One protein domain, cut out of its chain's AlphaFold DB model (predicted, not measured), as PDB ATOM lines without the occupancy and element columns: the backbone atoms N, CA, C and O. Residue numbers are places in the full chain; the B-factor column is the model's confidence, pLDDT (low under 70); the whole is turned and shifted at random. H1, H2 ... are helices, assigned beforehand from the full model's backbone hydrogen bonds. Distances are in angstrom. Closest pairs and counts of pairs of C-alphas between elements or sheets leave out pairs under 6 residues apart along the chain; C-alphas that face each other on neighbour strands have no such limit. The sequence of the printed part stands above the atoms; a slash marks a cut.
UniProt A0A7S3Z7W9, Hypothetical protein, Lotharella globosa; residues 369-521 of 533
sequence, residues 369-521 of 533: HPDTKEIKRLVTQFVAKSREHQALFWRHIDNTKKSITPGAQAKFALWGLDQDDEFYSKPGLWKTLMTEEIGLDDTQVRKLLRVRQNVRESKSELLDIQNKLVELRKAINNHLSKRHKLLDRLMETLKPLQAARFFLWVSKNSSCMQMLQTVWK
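What this domain is: This is residues 369 to 521 of the 533 residues of the protein "Hypothetical protein" of Lotharella globosa (UniProt A0A7S3Z7W9). The model is a long, slender rod made by one very long helix, H7, with H1 and H2 laid end to end alongside it and running the other way. Short helices H3, H4, H5 and H6 make a loose head at one end; at the other end H8 turns off beside the start of H1, and residues 504 to 521, with the end of H8 and all of H9, stick out to the side. The printed part has 153 residues with nine named helices, H1 to H9 in order along the chain, and no named strand; the class is all helix. It is extended, with a radius of gyration of the C-alphas of 27.8 A and spans of 87 by 32 by 21 A.

How they stand to each other: H1, residues 372 to 388, and H2, residues 390 to 404, meet only through their link. H7, residues 452 to 493, touches H2 with residues 462 to 473 alone, at a shallow tilt of 1 degrees, opposite ways; the closest C-alphas, of Lys 401 and Gln 466, are 6.9 A apart. H1 and H7 are near each other, with 11 pairs of C-alphas within 10 A. H3, residues 408 to 417, touches H7 at a steep tilt of 56 degrees, with closest C-alphas Leu 417 and Arg 452 5.5 A apart. H4, residues 421 to 425, and H5, residues 429 to 437, only just touch, and only at the corner, with 3 pairs of C-alphas within 8 A; the closest are Tyr 424 and Trp 430, 6.9 A. H6, residues 442 to 450, is close to H5 but not clearly touching, with C-alphas Met 434 and Val 445 closest at 7.7 A. H8, residues 496 to 508, touches H1 at a steep tilt of 51 degrees, with closest C-alphas Lys 376 and Pro 496 5.1 A apart. H9, residues 510 to 519, is about perpendicular to H8 at 84 degrees and apart from H7. Every O i to N i+4 pair is within hydrogen-bond range in H1, H3, H4, H6, H7 and H8; the counts are 10 of 11 in H2, 4 of 5 in H5 and 4 of 6 in H9.

Where its parts are: H1 begins at C-alpha 372 (170.390, 171.250, 177.629) and is 24.2 A long; H2 is 21.9 A. H3 is 14.1 A, H4 6.4 A, H5 10.3 A and H6 12.4 A. H7 runs 61.8 A, from C-alpha 452 (146.511, 117.089, 212.640) to C-alpha 493 (155.831, 169.397, 181.140). H8 is 18.6 A and H9 14.9 A.

The domain as a whole: The two C-alphas farthest apart, of His 369 and Asp 442, are 87.6 A apart. The printed part has no cut, and its links are tight. Mean pLDDT of the printed part is 86.7; residues 369 to 370, 391 and 520 are under 70.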
ATOM      1  N   HIS A 369     177.801 177.222 180.741       61.91
ATOM      2  CA  HIS A 369     176.606 177.483 179.944       61.91
ATOM      3  C   HIS A 369     175.836 176.158 179.806       61.91
ATOM      4  O   HIS A 369     176.430 175.174 179.362       61.91
ATOM      5  N   PRO A 370     174.553 176.096 180.204       68.69
ATOM      6  CA  PRO A 370     173.868 174.825 180.404       68.69
ATOM      7  C   PRO A 370     173.619 174.101 179.077       68.69
ATOM      8  O   PRO A 370     172.655 174.416 178.366       68.69
ATOM      9  N   ASP A 371     174.434 173.085 178.762       78.38
ATOM     10  CA  ASP A 371     174.086 172.140 177.702       78.38
ATOM     11  C   ASP A 371     172.795 171.419 178.104       78.38
ATOM     12  O   ASP A 371     172.725 170.601 179.025       78.38
ATOM     13  N   THR A 372     171.735 171.757 177.379       82.31
ATOM     14  CA  THR A 372     170.390 171.250 177.629       82.31
ATOM     15  C   THR A 372     170.299 169.744 177.365       82.31
ATOM     16  O   THR A 372     169.430 169.087 177.944       82.31
ATOM     17  N   LYS A 373     171.195 169.170 176.545       86.56
ATOM     18  CA  LYS A 373     171.281 167.717 176.334       86.56
ATOM     19  C   LYS A 373     171.849 167.014 177.562       86.56
ATOM     20  O   LYS A 373     171.228 166.066 178.043       86.56
ATOM     21  N   GLU A 374     172.962 167.503 178.102       88.19
ATOM     22  CA  GLU A 374     173.616 166.887 179.259       88.19
ATOM     23  C   GLU A 374     172.772 167.009 180.537       88.19
ATOM     24  O   GLU A 374     172.575 166.024 181.252       88.19
ATOM     25  N   ILE A 375     172.130 168.162 180.762       88.19
ATOM     26  CA  ILE A 375     171.162 168.320 181.861       88.19
ATOM     27  C   ILE A 375     169.991 167.334 181.712       88.19
ATOM     28  O   ILE A 375     169.585 166.707 182.692       88.19
ATOM     29  N   LYS A 376     169.458 167.137 180.494       89.19
ATOM     30  CA  LYS A 376     168.392 166.149 180.244       89.19
ATOM     31  C   LYS A 376     168.868 164.720 180.530       89.19
ATOM     32  O   LYS A 376     168.105 163.935 181.099       89.19
ATOM     33  N   ARG A 377     170.110 164.386 180.161       91.56
ATOM     34  CA  ARG A 377     170.737 163.083 180.424       91.56
ATOM     35  C   ARG A 377     170.833 162.813 181.928       91.56
ATOM     36  O   ARG A 377     170.335 161.787 182.383       91.56
ATOM     37  N   LEU A 378     171.395 163.749 182.694       89.75
ATOM     38  CA  LEU A 378     171.553 163.635 184.148       89.75
ATOM     39  C   LEU A 378     170.212 163.584 184.892       89.75
ATOM     40  O   LEU A 378     170.038 162.739 185.766       89.75
ATOM     41  N   VAL A 379     169.231 164.408 184.507       89.44
ATOM     42  CA  VAL A 379     167.864 164.347 185.063       89.44
ATOM     43  C   VAL A 379     167.223 162.978 184.818       89.44
ATOM     44  O   VAL A 379     166.662 162.378 185.735       89.44
ATOM     45  N   THR A 380     167.351 162.443 183.601       89.50
ATOM     46  CA  THR A 380     166.810 161.119 183.253       89.50
ATOM     47  C   THR A 380     167.520 160.012 184.042       89.50
ATOM     48  O   THR A 380     166.868 159.097 184.544       89.50
ATOM     49  N   GLN A 381     168.841 160.118 184.219       89.00
ATOM     50  CA  GLN A 381     169.642 159.190 185.020       89.00
ATOM     51  C   GLN A 381     169.263 159.228 186.511       89.00
ATOM     52  O   GLN A 381     169.112 158.172 187.122       89.00
ATOM     53  N   PHE A 382     169.048 160.414 187.090       87.81
ATOM     54  CA  PHE A 382     168.600 160.580 188.478       87.81
ATOM     55  C   PHE A 382     167.251 159.887 188.726       87.81
ATOM     56  O   PHE A 382     167.090 159.130 189.689       87.81
ATOM     57  N   VAL A 383     166.295 160.089 187.812       87.50
ATOM     58  CA  VAL A 383     164.983 159.428 187.847       87.50
ATOM     59  C   VAL A 383     165.120 157.910 187.692       87.50
ATOM     60  O   VAL A 383     164.510 157.168 188.462       87.50
ATOM     61  N   ALA A 384     165.942 157.431 186.754       85.38
ATOM     62  CA  ALA A 384     166.173 156.003 186.539       85.38
ATOM     63  C   ALA A 384     166.777 155.312 187.777       85.38
ATOM     64  O   ALA A 384     166.226 154.313 188.235       85.38
ATOM     65  N   LYS A 385     167.813 155.887 188.401       81.31
ATOM     66  CA  LYS A 385     168.409 155.355 189.644       81.31
ATOM     67  C   LYS A 385     167.430 155.363 190.822       81.31
ATOM     68  O   LYS A 385     167.434 154.461 191.658       81.31
ATOM     69  N   SER A 386     166.541 156.356 190.898       78.62
ATOM     70  CA  SER A 386     165.459 156.374 191.896       78.62
ATOM     71  C   SER A 386     164.422 155.259 191.666       78.62
ATOM     72  O   SER A 386     163.810 154.775 192.622       78.62
ATOM     73  N   ARG A 387     164.236 154.810 190.414       80.38
ATOM     74  CA  ARG A 387     163.433 153.623 190.061       80.38
ATOM     75  C   ARG A 387     164.162 152.329 190.420       80.38
ATOM     76  O   ARG A 387     163.544 151.452 191.009       80.38
ATOM     77  N   GLU A 388     165.458 152.243 190.144       74.25
ATOM     78  CA  GLU A 388     166.278 151.053 190.396       74.25
ATOM     79  C   GLU A 388     166.411 150.701 191.885       74.25
ATOM     80  O   GLU A 388     166.278 149.533 192.242       74.25
ATOM     81  N   HIS A 389     166.519 151.684 192.788       71.62
ATOM     82  CA  HIS A 389     166.510 151.432 194.241       71.62
ATOM     83  C   HIS A 389     165.242 150.679 194.711       71.62
ATOM     84  O   HIS A 389     165.281 149.889 195.653       71.62
ATOM     85  N   GLN A 390     164.116 150.806 194.000       72.50
ATOM     86  CA  GLN A 390     162.890 150.056 194.317       72.50
ATOM     87  C   GLN A 390     163.048 148.538 194.074       72.50
ATOM     88  O   GLN A 390     162.230 147.758 194.556       72.50
ATOM     89  N   ALA A 391     164.115 148.090 193.402       69.31
ATOM     90  CA  ALA A 391     164.480 146.679 193.302       69.31
ATOM     91  C   ALA A 391     165.008 146.092 194.625       69.31
ATOM     92  O   ALA A 391     164.761 144.913 194.894       69.31
ATOM     93  N   LEU A 392     165.649 146.893 195.494       74.19
ATOM     94  CA  LEU A 392     166.046 146.425 196.831       74.19
ATOM     95  C   LEU A 392     164.812 146.026 197.645       74.19
ATOM     96  O   LEU A 392     164.792 144.957 198.254       74.19
ATOM     97  N   PHE A 393     163.737 146.817 197.569       77.62
ATOM     98  CA  PHE A 393     162.458 146.498 198.207       77.62
ATOM     99  C   PHE A 393     161.893 145.134 197.761       77.62
ATOM    100  O   PHE A 393     161.422 144.356 198.595       77.62
ATOM    101  N   TRP A 394     162.010 144.780 196.475       82.50
ATOM    102  CA  TRP A 394     161.624 143.445 196.004       82.50
ATOM    103  C   TRP A 394     162.501 142.340 196.584       82.50
ATOM    104  O   TRP A 394     161.965 141.319 197.014       82.50
ATOM    105  N   ARG A 395     163.816 142.565 196.692       81.25
ATOM    106  CA  ARG A 395     164.726 141.634 197.375       81.25
ATOM    107  C   ARG A 395     164.327 141.435 198.842       81.25
ATOM    108  O   ARG A 395     164.390 140.308 199.325       81.25
ATOM    109  N   HIS A 396     163.864 142.479 199.536       83.31
ATOM    110  CA  HIS A 396     163.340 142.360 200.901       83.31
ATOM    111  C   HIS A 396     162.053 141.525 200.968       83.31
ATOM    112  O   HIS A 396     161.997 140.599 201.774       83.31
ATOM    113  N   ILE A 397     161.059 141.763 200.101       86.50
ATOM    114  CA  ILE A 397     159.842 140.926 200.042       86.50
ATOM    115  C   ILE A 397     160.180 139.463 199.726       86.50
ATOM    116  O   ILE A 397     159.673 138.558 200.392       86.50
ATOM    117  N   ASP A 398     161.046 139.214 198.742       85.12
ATOM    118  CA  ASP A 398     161.432 137.858 198.347       85.12
ATOM    119  C   ASP A 398     162.245 137.147 199.442       85.12
ATOM    120  O   ASP A 398     162.074 135.942 199.650       85.12
ATOM    121  N   ASN A 399     163.062 137.876 200.206       86.38
ATOM    122  CA  ASN A 399     163.739 137.343 201.387       86.38
ATOM    123  C   ASN A 399     162.756 137.045 202.529       86.38
ATOM    124  O   ASN A 399     162.826 135.956 203.089       86.38
ATOM    125  N   THR A 400     161.792 137.922 202.823       88.38
ATOM    126  CA  THR A 400     160.731 137.641 203.809       88.38
ATOM    127  C   THR A 400     159.936 136.394 203.424       88.38
ATOM    128  O   THR A 400     159.752 135.506 204.257       88.38
ATOM    129  N   LYS A 401     159.545 136.261 202.146       88.31
ATOM    130  CA  LYS A 401     158.852 135.070 201.632       88.31
ATOM    131  C   LYS A 401     159.689 133.796 201.804       88.31
ATOM    132  O   LYS A 401     159.143 132.765 202.194       88.31
ATOM    133  N   LYS A 402     161.004 133.851 201.556       88.19
ATOM    134  CA  LYS A 402     161.926 132.731 201.821       88.19
ATOM    135  C   LYS A 402     162.000 132.396 203.313       88.19
ATOM    136  O   LYS A 402     161.883 131.226 203.653       88.19
ATOM    137  N   SER A 403     162.129 133.393 204.189       87.94
ATOM    138  CA  SER A 403     162.254 133.199 205.642       87.94
ATOM    139  C   SER A 403     161.023 132.557 206.285       87.94
ATOM    140  O   SER A 403     161.178 131.761 207.206       87.94
ATOM    141  N   ILE A 404     159.811 132.854 205.795       89.62
ATOM    142  CA  ILE A 404     158.579 132.190 206.264       89.62
ATOM    143  C   ILE A 404     158.298 130.855 205.556       89.62
ATOM    144  O   ILE A 404     157.381 130.135 205.939       89.62
ATOM    145  N   THR A 405     159.039 130.510 204.499       89.25
ATOM    146  CA  THR A 405     158.830 129.248 203.781       89.25
ATOM    147  C   THR A 405     159.411 128.091 204.603       89.25
ATOM    148  O   THR A 405     160.619 128.085 204.847       89.25
ATOM    149  N   PRO A 406     158.628 127.059 204.979       91.19
ATOM    150  CA  PRO A 406     159.139 126.001 205.841       91.19
ATOM    151  C   PRO A 406     160.240 125.173 205.161       91.19
ATOM    152  O   PRO A 406     160.240 124.967 203.936       91.19
ATOM    153  N   GLY A 407     161.170 124.668 205.977       91.06
ATOM    154  CA  GLY A 407     162.205 123.722 205.552       91.06
ATOM    155  C   GLY A 407     161.620 122.388 205.072       91.06
ATOM    156  O   GLY A 407     160.435 122.117 205.260       91.06
ATOM    157  N   ALA A 408     162.444 121.539 204.453       91.19
ATOM    158  CA  ALA A 408     161.992 120.274 203.864       91.19
ATOM    159  C   ALA A 408     161.299 119.349 204.884       91.19
ATOM    160  O   ALA A 408     160.242 118.795 204.594       91.19
ATOM    161  N   GLN A 409     161.842 119.257 206.100       89.69
ATOM    162  CA  GLN A 409     161.304 118.453 207.201       89.69
ATOM    163  C   GLN A 409     159.931 118.967 207.651       89.69
ATOM    164  O   GLN A 409     158.983 118.197 207.777       89.69
ATOM    165  N   ALA A 410     159.800 120.287 207.826       89.06
ATOM    166  CA  ALA A 410     158.539 120.921 208.198       89.06
ATOM    167  C   ALA A 410     157.492 120.798 207.080       89.06
ATOM    168  O   ALA A 410     156.344 120.480 207.361       89.06
ATOM    169  N   LYS A 411     157.880 120.962 205.807       90.88
ATOM    170  CA  LYS A 411     157.003 120.700 204.652       90.88
ATOM    171  C   LYS A 411     156.510 119.258 204.628       90.88
ATOM    172  O   LYS A 411     155.324 119.048 204.409       90.88
ATOM    173  N   PHE A 412     157.394 118.291 204.871       89.88
ATOM    174  CA  PHE A 412     157.028 116.879 204.917       89.88
ATOM    175  C   PHE A 412     156.063 116.575 206.071       89.88
ATOM    176  O   PHE A 412     155.075 115.883 205.856       89.88
ATOM    177  N   ALA A 413     156.285 117.144 207.261       87.50
ATOM    178  CA  ALA A 413     155.373 116.999 208.396       87.50
ATOM    179  C   ALA A 413     154.004 117.664 208.144       87.50
ATOM    180  O   ALA A 413     152.973 117.026 208.336       87.50
ATOM    181  N   LEU A 414     153.986 118.912 207.656       90.38
ATOM    182  CA  LEU A 414     152.760 119.634 207.283       90.38
ATOM    183  C   LEU A 414     151.972 118.890 206.194       90.38
ATOM    184  O   LEU A 414     150.750 118.837 206.253       90.38
ATOM    185  N   TRP A 415     152.657 118.316 205.201       91.19
ATOM    186  CA  TRP A 415     152.036 117.512 204.147       91.19
ATOM    187  C   TRP A 415     151.504 116.182 204.687       91.19
ATOM    188  O   TRP A 415     150.323 115.894 204.526       91.19
ATOM    189  N   GLY A 416     152.354 115.397 205.351       89.56
ATOM    190  CA  GLY A 416     152.042 114.036 205.780       89.56
ATOM    191  C   GLY A 416     151.013 113.947 206.907       89.56
ATOM    192  O   GLY A 416     150.401 112.900 207.050       89.56
ATOM    193  N   LEU A 417     150.796 115.032 207.664       90.38
ATOM    194  CA  LEU A 417     149.717 115.157 208.656       90.38
ATOM    195  C   LEU A 417     148.427 115.760 208.069       90.38
ATOM    196  O   LEU A 417     147.329 115.484 208.561       90.38
ATOM    197  N   ASP A 418     148.533 116.526 206.981       90.62
ATOM    198  CA  ASP A 418     147.391 117.046 206.223       90.62
ATOM    199  C   ASP A 418     146.957 116.108 205.083       90.62
ATOM    200  O   ASP A 418     146.713 116.522 203.951       90.62
ATOM    201  N   GLN A 419     146.884 114.815 205.388       90.50
ATOM    202  CA  GLN A 419     146.213 113.808 204.563       90.50
ATOM    203  C   GLN A 419     144.869 113.411 205.195       90.50
ATOM    204  O   GLN A 419     144.596 113.749 206.356       90.50
ATOM    205  N   ASP A 420     144.012 112.726 204.441       88.81
ATOM    206  CA  ASP A 420     142.747 112.147 204.920       88.81
ATOM    207  C   ASP A 420     142.953 110.911 205.823       88.81
ATOM    208  O   ASP A 420     144.077 110.506 206.105       88.81
ATOM    209  N   ASP A 421     141.868 110.333 206.341       87.81
ATOM    210  CA  ASP A 421     141.940 109.168 207.239       87.81
ATOM    211  C   ASP A 421     142.195 107.843 206.491       87.81
ATOM    212  O   ASP A 421     142.683 106.870 207.078       87.81
ATOM    213  N   GLU A 422     141.928 107.808 205.184       89.19
ATOM    214  CA  GLU A 422     142.180 106.655 204.320       89.19
ATOM    215  C   GLU A 422     143.691 106.448 204.110       89.19
ATOM    216  O   GLU A 422     144.176 105.314 204.171       89.19
ATOM    217  N   PHE A 423     144.447 107.542 203.976       89.62
ATOM    218  CA  PHE A 423     145.909 107.566 203.870       89.62
ATOM    219  C   PHE A 423     146.624 106.853 205.031       89.62
ATOM    220  O   PHE A 423     147.589 106.127 204.795       89.62
ATOM    221  N   TYR A 424     146.153 107.010 206.275       86.19
ATOM    222  CA  TYR A 424     146.754 106.341 207.446       86.19
ATOM    223  C   TYR A 424     146.248 104.911 207.656       86.19
ATOM    224  O   TYR A 424     146.906 104.116 208.325       86.19
ATOM    225  N   SER A 425     145.072 104.589 207.114       84.44
ATOM    226  CA  SER A 425     144.437 103.279 207.281       84.44
ATOM    227  C   SER A 425     145.083 102.197 206.405       84.44
ATOM    228  O   SER A 425     145.020 101.011 206.733       84.44
ATOM    229  N   LYS A 426     145.724 102.587 205.295       84.69
ATOM    230  CA  LYS A 426     146.395 101.672 204.361       84.69
ATOM    231  C   LYS A 426     147.889 101.511 204.692       84.69
ATOM    232  O   LYS A 426     148.535 102.473 205.105       84.69
ATOM    233  N   PRO A 427     148.488 100.325 204.474       80.69
ATOM    234  CA  PRO A 427     149.942 100.210 204.416       80.69
ATOM    235  C   PRO A 427     150.469 101.035 203.233       80.69
ATOM    236  O   PRO A 427     149.959 100.940 202.119       80.69
ATOM    237  N   GLY A 428     151.472 101.870 203.488       85.69
ATOM    238  CA  GLY A 428     151.989 102.846 202.533       85.69
ATOM    239  C   GLY A 428     153.071 103.718 203.166       85.69
ATOM    240  O   GLY A 428     153.465 103.477 204.310       85.69
ATOM    241  N   LEU A 429     153.524 104.747 202.438       87.12
ATOM    242  CA  LEU A 429     154.698 105.561 202.790       87.12
ATOM    243  C   LEU A 429     154.714 106.023 204.254       87.12
ATOM    244  O   LEU A 429     155.750 105.935 204.902       87.12
ATOM    245  N   TRP A 430     153.581 106.490 204.786       85.69
ATOM    246  CA  TRP A 430     153.505 106.950 206.172       85.69
ATOM    247  C   TRP A 430     153.694 105.822 207.188       85.69
ATOM    248  O   TRP A 430     154.439 105.995 208.145       85.69
ATOM    249  N   LYS A 431     153.060 104.663 206.979       84.56
ATOM    250  CA  LYS A 431     153.170 103.519 207.894       84.56
ATOM    251  C   LYS A 431     154.592 102.954 207.904       84.56
ATOM    252  O   LYS A 431     155.166 102.800 208.976       84.56
ATOM    253  N   THR A 432     155.178 102.735 206.726       88.38
ATOM    254  CA  THR A 432     156.571 102.283 206.591       88.38
ATOM    255  C   THR A 432     157.540 103.292 207.201       88.38
ATOM    256  O   THR A 432     158.331 102.942 208.072       88.38
ATOM    257  N   LEU A 433     157.434 104.579 206.858       89.25
ATOM    258  CA  LEU A 433     158.348 105.583 207.401       89.25
ATOM    259  C   LEU A 433     158.212 105.739 208.924       89.25
ATOM    260  O   LEU A 433     159.216 105.771 209.625       89.25
ATOM    261  N   MET A 434     156.992 105.841 209.455       88.19
ATOM    262  CA  MET A 434     156.784 106.105 210.882       88.19
ATOM    263  C   MET A 434     157.053 104.881 211.757       88.19
ATOM    264  O   MET A 434     157.627 105.038 212.830       88.19
ATOM    265  N   THR A 435     156.659 103.681 211.328       86.00
ATOM    266  CA  THR A 435     156.723 102.468 212.161       86.00
ATOM    267  C   THR A 435     157.923 101.575 211.842       86.00
ATOM    268  O   THR A 435     158.467 100.977 212.765       86.00
ATOM    269  N   GLU A 436     158.363 101.484 210.583       86.56
ATOM    270  CA  GLU A 436     159.440 100.563 210.169       86.56
ATOM    271  C   GLU A 436     160.811 101.267 210.164       86.56
ATOM    272  O   GLU A 436     161.763 100.736 210.728       86.56
ATOM    273  N   GLU A 437     160.902 102.487 209.619       90.25
ATOM    274  CA  GLU A 437     162.161 103.255 209.542       90.25
ATOM    275  C   GLU A 437     162.436 104.105 210.800       90.25
ATOM    276  O   GLU A 437     163.544 104.099 211.334       90.25
ATOM    277  N   ILE A 438     161.437 104.852 211.292       91.25
ATOM    278  CA  ILE A 438     161.573 105.716 212.486       91.25
ATOM    279  C   ILE A 438     161.311 104.930 213.788       91.25
ATOM    280  O   ILE A 438     161.778 105.332 214.855       91.25
ATOM    281  N   GLY A 439     160.598 103.801 213.720       90.94
ATOM    282  CA  GLY A 439     160.354 102.925 214.872       90.94
ATOM    283  C   GLY A 439     159.339 103.455 215.896       90.94
ATOM    284  O   GLY A 439     159.457 103.140 217.080       90.94
ATOM    285  N   LEU A 440     158.363 104.273 215.478       91.00
ATOM    286  CA  LEU A 440     157.333 104.809 216.375       91.00
ATOM    287  C   LEU A 440     156.312 103.746 216.801       91.00
ATOM    288  O   LEU A 440     155.763 103.020 215.970       91.00
ATOM    289  N   ASP A 441     155.979 103.739 218.093       90.94
ATOM    290  CA  ASP A 441     154.925 102.892 218.654       90.94
ATOM    291  C   ASP A 441     153.506 103.442 218.387       90.94
ATOM    292  O   ASP A 441     153.296 104.641 218.169       90.94
ATOM    293  N   ASP A 442     152.487 102.580 218.465       87.19
ATOM    294  CA  ASP A 442     151.088 102.961 218.219       87.19
ATOM    295  C   ASP A 442     150.582 104.104 219.123       87.19
ATOM    296  O   ASP A 442     149.650 104.832 218.771       87.19
ATOM    297  N   THR A 443     151.127 104.268 220.333       92.88
ATOM    298  CA  THR A 443     150.764 105.375 221.235       92.88
ATOM    299  C   THR A 443     151.371 106.695 220.769       92.88
ATOM    300  O   THR A 443     150.699 107.727 220.854       92.88
ATOM    301  N   GLN A 444     152.595 106.671 220.240       91.12
ATOM    302  CA  GLN A 444     153.268 107.817 219.631       91.12
ATOM    303  C   GLN A 444     152.561 108.226 218.335       91.12
ATOM    304  O   GLN A 444     152.192 109.393 218.199       91.12
ATOM    305  N   VAL A 445     152.248 107.271 217.450       88.12
ATOM    306  CA  VAL A 445     151.478 107.527 216.221       88.12
ATOM    307  C   VAL A 445     150.104 108.121 216.554       88.12
ATOM    308  O   VAL A 445     149.736 109.159 216.009       88.12
ATOM    309  N   ARG A 446     149.363 107.565 217.526       88.81
ATOM    310  CA  ARG A 446     148.076 108.148 217.967       88.81
ATOM    311  C   ARG A 446     148.205 109.562 218.542       88.81
ATOM    312  O   ARG A 446     147.291 110.359 218.355       88.81
ATOM    313  N   LYS A 447     149.297 109.902 219.239       91.19
ATOM    314  CA  LYS A 447     149.554 111.282 219.704       91.19
ATOM    315  C   LYS A 447     149.834 112.223 218.531       91.19
ATOM    316  O   LYS A 447     149.292 113.321 218.505       91.19
ATOM    317  N   LEU A 448     150.618 111.772 217.555       89.19
ATOM    318  CA  LEU A 448     150.953 112.528 216.351       89.19
ATOM    319  C   LEU A 448     149.713 112.796 215.472       89.19
ATOM    320  O   LEU A 448     149.526 113.907 214.985       89.19
ATOM    321  N   LEU A 449     148.797 111.832 215.349       89.69
ATOM    322  CA  LEU A 449     147.539 112.031 214.620       89.69
ATOM    323  C   LEU A 449     146.573 113.008 215.322       89.69
ATOM    324  O   LEU A 449     145.752 113.629 214.650       89.69
ATOM    325  N   ARG A 450     146.678 113.210 216.646       91.50
ATOM    326  CA  ARG A 450     145.839 114.185 217.379       91.50
ATOM    327  C   ARG A 450     146.175 115.643 217.067       91.50
ATOM    328  O   ARG A 450     145.297 116.482 217.213       91.50
ATOM    329  N   VAL A 451     147.400 115.957 216.634       90.75
ATOM    330  CA  VAL A 451     147.791 117.343 216.297       90.75
ATOM    331  C   VAL A 451     147.460 117.742 214.853       90.75
ATOM    332  O   VAL A 451     147.725 118.875 214.460       90.75
ATOM    333  N   ARG A 452     146.851 116.845 214.056       91.38
ATOM    334  CA  ARG A 452     146.511 117.089 212.640       91.38
ATOM    335  C   ARG A 452     145.665 118.344 212.423       91.38
ATOM    336  O   ARG A 452     145.916 119.067 211.466       91.38
ATOM    337  N   GLN A 453     144.711 118.628 213.311       89.81
ATOM    338  CA  GLN A 453     143.861 119.814 213.191       89.81
ATOM    339  C   GLN A 453     144.675 121.112 213.335       89.81
ATOM    340  O   GLN A 453     144.662 121.941 212.430       89.81
ATOM    341  N   ASN A 454     145.493 121.225 214.385       91.25
ATOM    342  CA  ASN A 454     146.399 122.360 214.590       91.25
ATOM    343  C   ASN A 454     147.391 122.525 213.421       91.25
ATOM    344  O   ASN A 454     147.751 123.638 213.047       91.25
ATOM    345  N   VAL A 455     147.843 121.412 212.827       90.94
ATOM    346  CA  VAL A 455     148.732 121.418 211.653       90.94
ATOM    347  C   VAL A 455     148.021 121.949 210.403       90.94
ATOM    348  O   VAL A 455     148.620 122.721 209.654       90.94
ATOM    349  N   ARG A 456     146.746 121.599 210.195       91.00
ATOM    350  CA  ARG A 456     145.906 122.157 209.120       91.00
ATOM    351  C   ARG A 456     145.672 123.650 209.290       91.00
ATOM    352  O   ARG A 456     145.839 124.398 208.330       91.00
ATOM    353  N   GLU A 457     145.334 124.077 210.501       92.06
ATOM    354  CA  GLU A 457     145.133 125.486 210.851       92.06
ATOM    355  C   GLU A 457     146.416 126.289 210.602       92.06
ATOM    356  O   GLU A 457     146.409 127.208 209.787       92.06
ATOM    357  N   SER A 458     147.551 125.851 211.156       90.62
ATOM    358  CA  SER A 458     148.854 126.499 210.954       90.62
ATOM    359  C   SER A 458     149.297 126.526 209.481       90.62
ATOM    360  O   SER A 458     149.840 127.527 209.006       90.62
ATOM    361  N   LYS A 459     149.029 125.461 208.708       90.94
ATOM    362  CA  LYS A 459     149.259 125.442 207.252       90.94
ATOM    363  C   LYS A 459     148.382 126.473 206.533       90.94
ATOM    364  O   LYS A 459     148.876 127.154 205.636       90.94
ATOM    365  N   SER A 460     147.108 126.581 206.909       93.38
ATOM    366  CA  SER A 460     146.153 127.532 206.330       93.38
ATOM    367  C   SER A 460     146.562 128.982 206.607       93.38
ATOM    368  O   SER A 460     146.691 129.772 205.673       93.38
ATOM    369  N   GLU A 461     146.886 129.306 207.863       93.69
ATOM    370  CA  GLU A 461     147.408 130.618 208.278       93.69
ATOM    371  C   GLU A 461     148.677 130.999 207.507       93.69
ATOM    372  O   GLU A 461     148.802 132.110 206.990       93.69
ATOM    373  N   LEU A 462     149.617 130.062 207.368       91.94
ATOM    374  CA  LEU A 462     150.852 130.293 206.626       91.94
ATOM    375  C   LEU A 462     150.599 130.565 205.134       91.94
ATOM    376  O   LEU A 462     151.272 131.415 204.543       91.94
ATOM    377  N   LEU A 463     149.651 129.857 204.515       91.75
ATOM    378  CA  LEU A 463     149.261 130.089 203.122       91.75
ATOM    379  C   LEU A 463     148.566 131.447 202.952       91.75
ATOM    380  O   LEU A 463     148.879 132.162 202.001       91.75
ATOM    381  N   ASP A 464     147.705 131.850 203.887       94.88
ATOM    382  CA  ASP A 464     147.102 133.187 203.913       94.88
ATOM    383  C   ASP A 464     148.163 134.298 204.043       94.88
ATOM    384  O   ASP A 464     148.170 135.243 203.252       94.88
ATOM    385  N   ILE A 465     149.147 134.151 204.938       94.38
ATOM    386  CA  ILE A 465     150.278 135.091 205.057       94.38
ATOM    387  C   ILE A 465     151.082 135.161 203.745       94.38
ATOM    388  O   ILE A 465     151.440 136.251 203.286       94.38
ATOM    389  N   GLN A 466     151.350 134.021 203.100       91.75
ATOM    390  CA  GLN A 466     152.040 133.996 201.805       91.75
ATOM    391  C   GLN A 466     151.221 134.666 200.691       91.75
ATOM    392  O   GLN A 466     151.799 135.387 199.871       91.75
ATOM    393  N   ASN A 467     149.897 134.492 200.680       93.62
ATOM    394  CA  ASN A 467     148.991 135.161 199.745       93.62
ATOM    395  C   ASN A 467     148.955 136.678 199.986       93.62
ATOM    396  O   ASN A 467     149.095 137.450 199.036       93.62
ATOM    397  N   LYS A 468     148.887 137.121 201.247       93.75
ATOM    398  CA  LYS A 468     148.971 138.541 201.632       93.75
ATOM    399  C   LYS A 468     150.272 139.195 201.157       93.75
ATOM    400  O   LYS A 468     150.230 140.312 200.646       93.75
ATOM    401  N   LEU A 469     151.414 138.502 201.222       91.56
ATOM    402  CA  LEU A 469     152.678 138.999 200.648       91.56
ATOM    403  C   LEU A 469     152.645 139.110 199.112       91.56
ATOM    404  O   LEU A 469     153.248 140.029 198.553       91.56
ATOM    405  N   VAL A 470     151.953 138.200 198.417       90.25
ATOM    406  CA  VAL A 470     151.784 138.255 196.953       90.25
ATOM    407  C   VAL A 470     150.877 139.418 196.544       90.25
ATOM    408  O   VAL A 470     151.247 140.193 195.659       90.25
ATOM    409  N   GLU A 471     149.739 139.607 197.213       93.00
ATOM    410  CA  GLU A 471     148.848 140.738 196.934       93.00
ATOM    411  C   GLU A 471     149.482 142.080 197.334       93.00
ATOM    412  O   GLU A 471     149.384 143.040 196.570       93.00
ATOM    413  N   LEU A 472     150.253 142.147 198.427       90.19
ATOM    414  CA  LEU A 472     151.062 143.325 198.768       90.19
ATOM    415  C   LEU A 472     152.075 143.651 197.658       90.19
ATOM    416  O   LEU A 472     152.163 144.799 197.215       90.19
ATOM    417  N   ARG A 473     152.797 142.646 197.138       88.69
ATOM    418  CA  ARG A 473     153.729 142.820 196.008       88.69
ATOM    419  C   ARG A 473     153.023 143.388 194.777       88.69
ATOM    420  O   ARG A 473     153.555 144.287 194.123       88.69
ATOM    421  N   LYS A 474     151.835 142.885 194.451       90.31
ATOM    422  CA  LYS A 474     151.015 143.323 193.311       90.31
ATOM    423  C   LYS A 474     150.466 144.740 193.505       90.31
ATOM    424  O   LYS A 474     150.592 145.568 192.603       90.31
ATOM    425  N   ALA A 475     149.939 145.054 194.688       91.31
ATOM    426  CA  ALA A 475     149.454 146.386 195.048       91.31
ATOM    427  C   ALA A 475     150.566 147.441 194.947       91.31
ATOM    428  O   ALA A 475     150.372 148.488 194.323       91.31
ATOM    429  N   ILE A 476     151.759 147.137 195.471       87.69
ATOM    430  CA  ILE A 476     152.913 148.037 195.399       87.69
ATOM    431  C   ILE A 476     153.408 148.178 193.954       87.69
ATOM    432  O   ILE A 476     153.625 149.304 193.517       87.69
ATOM    433  N   ASN A 477     153.500 147.101 193.162       86.94
ATOM    434  CA  ASN A 477     153.854 147.207 191.735       86.94
ATOM    435  C   ASN A 477     152.879 148.111 190.968       86.94
ATOM    436  O   ASN A 477     153.307 148.977 190.201       86.94
ATOM    437  N   ASN A 478     151.575 147.973 191.219       89.75
ATOM    438  CA  ASN A 478     150.550 148.822 190.616       89.75
ATOM    439  C   ASN A 478     150.681 150.290 191.053       89.75
ATOM    440  O   ASN A 478     150.566 151.192 190.220       89.75
ATOM    441  N   HIS A 479     150.941 150.550 192.339       89.25
ATOM    442  CA  HIS A 479     151.155 151.904 192.850       89.25
ATOM    443  C   HIS A 479     152.423 152.542 192.264       89.25
ATOM    444  O   HIS A 479     152.362 153.653 191.740       89.25
ATOM    445  N   LEU A 480     153.557 151.835 192.289       86.25
ATOM    446  CA  LEU A 480     154.823 152.312 191.733       86.25
ATOM    447  C   LEU A 480     154.699 152.599 190.231       86.25
ATOM    448  O   LEU A 480     155.072 153.686 189.801       86.25
ATOM    449  N   SER A 481     154.054 151.711 189.467       87.81
ATOM    450  CA  SER A 481     153.772 151.919 188.038       87.81
ATOM    451  C   SER A 481     152.921 153.171 187.777       87.81
ATOM    452  O   SER A 481     153.186 153.920 186.836       87.81
ATOM    453  N   LYS A 482     151.904 153.439 188.613       89.62
ATOM    454  CA  LYS A 482     151.110 154.681 188.546       89.62
ATOM    455  C   LYS A 482     151.970 155.905 188.885       89.62
ATOM    456  O   LYS A 482     151.927 156.897 188.160       89.62
ATOM    457  N   ARG A 483     152.789 155.824 189.939       86.81
ATOM    458  CA  ARG A 483     153.690 156.898 190.386       86.81
ATOM    459  C   ARG A 483     154.749 157.246 189.339       86.81
ATOM    460  O   ARG A 483     154.997 158.424 189.114       86.81
ATOM    461  N   HIS A 484     155.337 156.254 188.666       87.38
ATOM    462  CA  HIS A 484     156.290 156.485 187.574       87.38
ATOM    463  C   HIS A 484     155.627 157.220 186.411       87.38
ATOM    464  O   HIS A 484     156.162 158.235 185.987       87.38
ATOM    465  N   LYS A 485     154.423 156.809 185.986       88.94
ATOM    466  CA  LYS A 485     153.651 157.513 184.941       88.94
ATOM    467  C   LYS A 485     153.312 158.962 185.313       88.94
ATOM    468  O   LYS A 485     153.316 159.825 184.443       88.94
ATOM    469  N   LEU A 486     153.015 159.242 186.585       88.44
ATOM    470  CA  LEU A 486     152.798 160.612 187.070       88.44
ATOM    471  C   LEU A 486     154.087 161.443 187.027       88.44
ATOM    472  O   LEU A 486     154.057 162.592 186.595       88.44
ATOM    473  N   LEU A 487     155.212 160.857 187.441       86.75
ATOM    474  CA  LEU A 487     156.511 161.525 187.420       86.75
ATOM    475  C   LEU A 487     157.009 161.770 185.986       86.75
ATOM    476  O   LEU A 487     157.518 162.850 185.711       86.75
ATOM    477  N   ASP A 488     156.810 160.819 185.069       87.94
ATOM    478  CA  ASP A 488     157.145 160.982 183.648       87.94
ATOM    479  C   ASP A 488     156.331 162.125 183.024       87.94
ATOM    480  O   ASP A 488     156.921 163.039 182.456       87.94
ATOM    481  N   ARG A 489     155.011 162.183 183.260       90.56
ATOM    482  CA  ARG A 489     154.167 163.319 182.834       90.56
ATOM    483  C   ARG A 489     154.628 164.663 183.404       90.56
ATOM    484  O   ARG A 489     154.587 165.670 182.706       90.56
ATOM    485  N   LEU A 490     155.060 164.703 184.666       86.88
ATOM    486  CA  LEU A 490     155.594 165.925 185.282       86.88
ATOM    487  C   LEU A 490     156.941 166.327 184.654       86.88
ATOM    488  O   LEU A 490     157.206 167.508 184.463       86.88
ATOM    489  N   MET A 491     157.784 165.361 184.290       86.38
ATOM    490  CA  MET A 491     159.038 165.614 183.573       86.38
ATOM    491  C   MET A 491     158.820 166.023 182.109       86.38
ATOM    492  O   MET A 491     159.614 166.798 181.585       86.38
ATOM    493  N   GLU A 492     157.746 165.569 181.463       89.88
ATOM    494  CA  GLU A 492     157.355 165.982 180.107       89.88
ATOM    495  C   GLU A 492     156.885 167.447 180.040       89.88
ATOM    496  O   GLU A 492     157.110 168.108 179.026       89.88
ATOM    497  N   THR A 493     156.274 167.987 181.105       93.19
ATOM    498  CA  THR A 493     155.831 169.397 181.140       93.19
ATOM    499  C   THR A 493     156.948 170.395 181.460       93.19
ATOM    500  O   THR A 493     156.802 171.585 181.172       93.19
ATOM    501  N   LEU A 494     158.067 169.946 182.037       91.25
ATOM    502  CA  LEU A 494     159.182 170.806 182.438       91.25
ATOM    503  C   LEU A 494     160.331 170.773 181.424       91.25
ATOM    504  O   LEU A 494     160.785 169.719 180.987       91.25
ATOM    505  N   LYS A 495     160.908 171.941 181.112       90.88
ATOM    506  CA  LYS A 495     162.190 171.989 180.388       90.88
ATOM    507  C   LYS A 495     163.289 171.347 181.255       90.88
ATOM    508  O   LYS A 495     163.248 171.518 182.475       90.88
ATOM    509  N   PRO A 496     164.329 170.710 180.679       88.38
ATOM    510  CA  PRO A 496     165.371 170.021 181.455       88.38
ATOM    511  C   PRO A 496     166.009 170.875 182.563       88.38
ATOM    512  O   PRO A 496     166.182 170.412 183.687       88.38
ATOM    513  N   LEU A 497     166.269 172.158 182.282       88.94
ATOM    514  CA  LEU A 497     166.794 173.119 183.259       88.94
ATOM    515  C   LEU A 497     165.812 173.421 184.412       88.94
ATOM    516  O   LEU A 497     166.245 173.675 185.533       88.94
ATOM    517  N   GLN A 498     164.500 173.395 184.161       91.38
ATOM    518  CA  GLN A 498     163.474 173.575 185.197       91.38
ATOM    519  C   GLN A 498     163.379 172.329 186.086       91.38
ATOM    520  O   GLN A 498     163.359 172.463 187.306       91.38
ATOM    521  N   ALA A 499     163.402 171.131 185.490       89.69
ATOM    522  CA  ALA A 499     163.426 169.867 186.225       89.69
ATOM    523  C   ALA A 499     164.672 169.743 187.124       89.69
ATOM    524  O   ALA A 499     164.555 169.438 188.308       89.69
ATOM    525  N   ALA A 500     165.861 170.068 186.604       89.06
ATOM    526  CA  ALA A 500     167.095 170.055 187.388       89.06
ATOM    527  C   ALA A 500     167.068 171.058 188.558       89.06
ATOM    528  O   ALA A 500     167.406 170.702 189.686       89.06
ATOM    529  N   ARG A 501     166.588 172.292 188.326       89.88
ATOM    530  CA  ARG A 501     166.387 173.287 189.396       89.88
ATOM    531  C   ARG A 501     165.377 172.823 190.448       89.88
ATOM    532  O   ARG A 501     165.588 173.088 191.625       89.88
ATOM    533  N   PHE A 502     164.315 172.123 190.045       89.62
ATOM    534  CA  PHE A 502     163.342 171.547 190.973       89.62
ATOM    535  C   PHE A 502     163.984 170.493 191.885       89.62
ATOM    536  O   PHE A 502     163.859 170.605 193.102       89.62
ATOM    537  N   PHE A 503     164.735 169.527 191.341       88.62
ATOM    538  CA  PHE A 503     165.399 168.506 192.166       88.62
ATOM    539  C   PHE A 503     166.442 169.100 193.127       88.62
ATOM    540  O   PHE A 503     166.469 168.722 194.298       88.62
ATOM    541  N   LEU A 504     167.231 170.081 192.672       88.88
ATOM    542  CA  LEU A 504     168.173 170.823 193.523       88.88
ATOM    543  C   LEU A 504     167.487 171.648 194.616       88.88
ATOM    544  O   LEU A 504     168.019 171.799 195.713       88.88
ATOM    545  N   TRP A 505     166.310 172.206 194.336       90.19
ATOM    546  CA  TRP A 505     165.535 172.907 195.354       90.19
ATOM    547  C   TRP A 505     164.981 171.920 196.391       90.19
ATOM    548  O   TRP A 505     165.092 172.174 197.589       90.19
ATOM    549  N   VAL A 506     164.457 170.769 195.955       87.31
ATOM    550  CA  VAL A 506     163.936 169.718 196.843       87.31
ATOM    551  C   VAL A 506     165.015 169.196 197.800       87.31
ATOM    552  O   VAL A 506     164.740 169.088 198.993       87.31
ATOM    553  N   SER A 507     166.240 168.932 197.326       84.44
ATOM    554  CA  SER A 507     167.326 168.450 198.197       84.44
ATOM    555  C   SER A 507     167.784 169.490 199.225       84.44
ATOM    556  O   SER A 507     168.094 169.138 200.362       84.44
ATOM    557  N   LYS A 508     167.777 170.779 198.864       85.62
ATOM    558  CA  LYS A 508     168.223 171.877 199.740       85.62
ATOM    559  C   LYS A 508     167.193 172.320 200.781       85.62
ATOM    560  O   LYS A 508     167.572 172.915 201.785       85.62
ATOM    561  N   ASN A 509     165.906 172.035 200.581       87.12
ATOM    562  CA  ASN A 509     164.819 172.498 201.455       87.12
ATOM    563  C   ASN A 509     164.326 171.389 202.403       87.12
ATOM    564  O   ASN A 509     163.137 171.063 202.454       87.12
ATOM    565  N   SER A 510     165.250 170.822 203.184       76.44
ATOM    566  CA  SER A 510     164.987 169.695 204.093       76.44
ATOM    567  C   SER A 510     163.852 169.955 205.093       76.44
ATOM    568  O   SER A 510     163.050 169.056 205.331       76.44
ATOM    569  N   SER A 511     163.700 171.181 205.606       75.12
ATOM    570  CA  SER A 511     162.601 171.556 206.512       75.12
ATOM    571  C   SER A 511     161.215 171.407 205.868       75.12
ATOM    572  O   SER A 511     160.274 170.953 206.517       75.12
ATOM    573  N   CYS A 512     161.084 171.720 204.572       75.19
ATOM    574  CA  CYS A 512     159.839 171.480 203.833       75.19
ATOM    575  C   CYS A 512     159.594 169.978 203.643       75.19
ATOM    576  O   CYS A 512     158.458 169.523 203.747       75.19
ATOM    577  N   MET A 513     160.649 169.189 203.421       81.75
ATOM    578  CA  MET A 513     160.542 167.731 203.300       81.75
ATOM    579  C   MET A 513     160.181 167.055 204.633       81.75
ATOM    580  O   MET A 513     159.404 166.104 204.637       81.75
ATOM    581  N   GLN A 514     160.664 167.566 205.770       74.88
ATOM    582  CA  GLN A 514     160.256 167.116 207.110       74.88
ATOM    583  C   GLN A 514     158.786 167.436 207.406       74.88
ATOM    584  O   GLN A 514     158.080 166.599 207.964       74.88
ATOM    585  N   MET A 515     158.299 168.612 206.995       76.19
ATOM    586  CA  MET A 515     156.868 168.926 207.061       76.19
ATOM    587  C   MET A 515     156.055 167.988 206.165       76.19
ATOM    588  O   MET A 515     155.002 167.522 206.582       76.19
ATOM    589  N   LEU A 516     156.546 167.663 204.964       75.06
ATOM    590  CA  LEU A 516     155.881 166.684 204.110       75.06
ATOM    591  C   LEU A 516     155.824 165.309 204.788       75.06
ATOM    592  O   LEU A 516     154.749 164.733 204.804       75.06
ATOM    593  N   GLN A 517     156.889 164.814 205.431       70.56
ATOM    594  CA  GLN A 517     156.900 163.490 206.086       70.56
ATOM    595  C   GLN A 517     155.714 163.210 207.031       70.56
ATOM    596  O   GLN A 517     155.368 162.043 207.199       70.56
ATOM    597  N   THR A 518     155.065 164.218 207.629       73.81
ATOM    598  CA  THR A 518     153.870 164.002 208.468       73.81
ATOM    599  C   THR A 518     152.644 163.552 207.666       73.81
ATOM    600  O   THR A 518     151.875 162.739 208.163       73.81
ATOM    601  N   VAL A 519     152.503 163.991 206.411       74.25
ATOM    602  CA  VAL A 519     151.383 163.661 205.505       74.25
ATOM    603  C   VAL A 519     151.447 162.209 204.998       74.25
ATOM    604  O   VAL A 519     150.436 161.658 204.573       74.25
ATOM    605  N   TRP A 520     152.615 161.560 205.076       68.06
ATOM    606  CA  TRP A 520     152.808 160.142 204.720       68.06
ATOM    607  C   TRP A 520     152.883 159.217 205.946       68.06
ATOM    608  O   TRP A 520     153.175 158.029 205.793       68.06
ATOM    609  N   LYS A 521     152.612 159.718 207.159       73.94
ATOM    610  CA  LYS A 521     152.416 158.850 208.325       73.94
ATOM    611  C   LYS A 521     151.041 158.196 208.244       73.94
ATOM    612  O   LYS A 521     150.035 158.877 208.072       73.94
TER     613      LYS A 521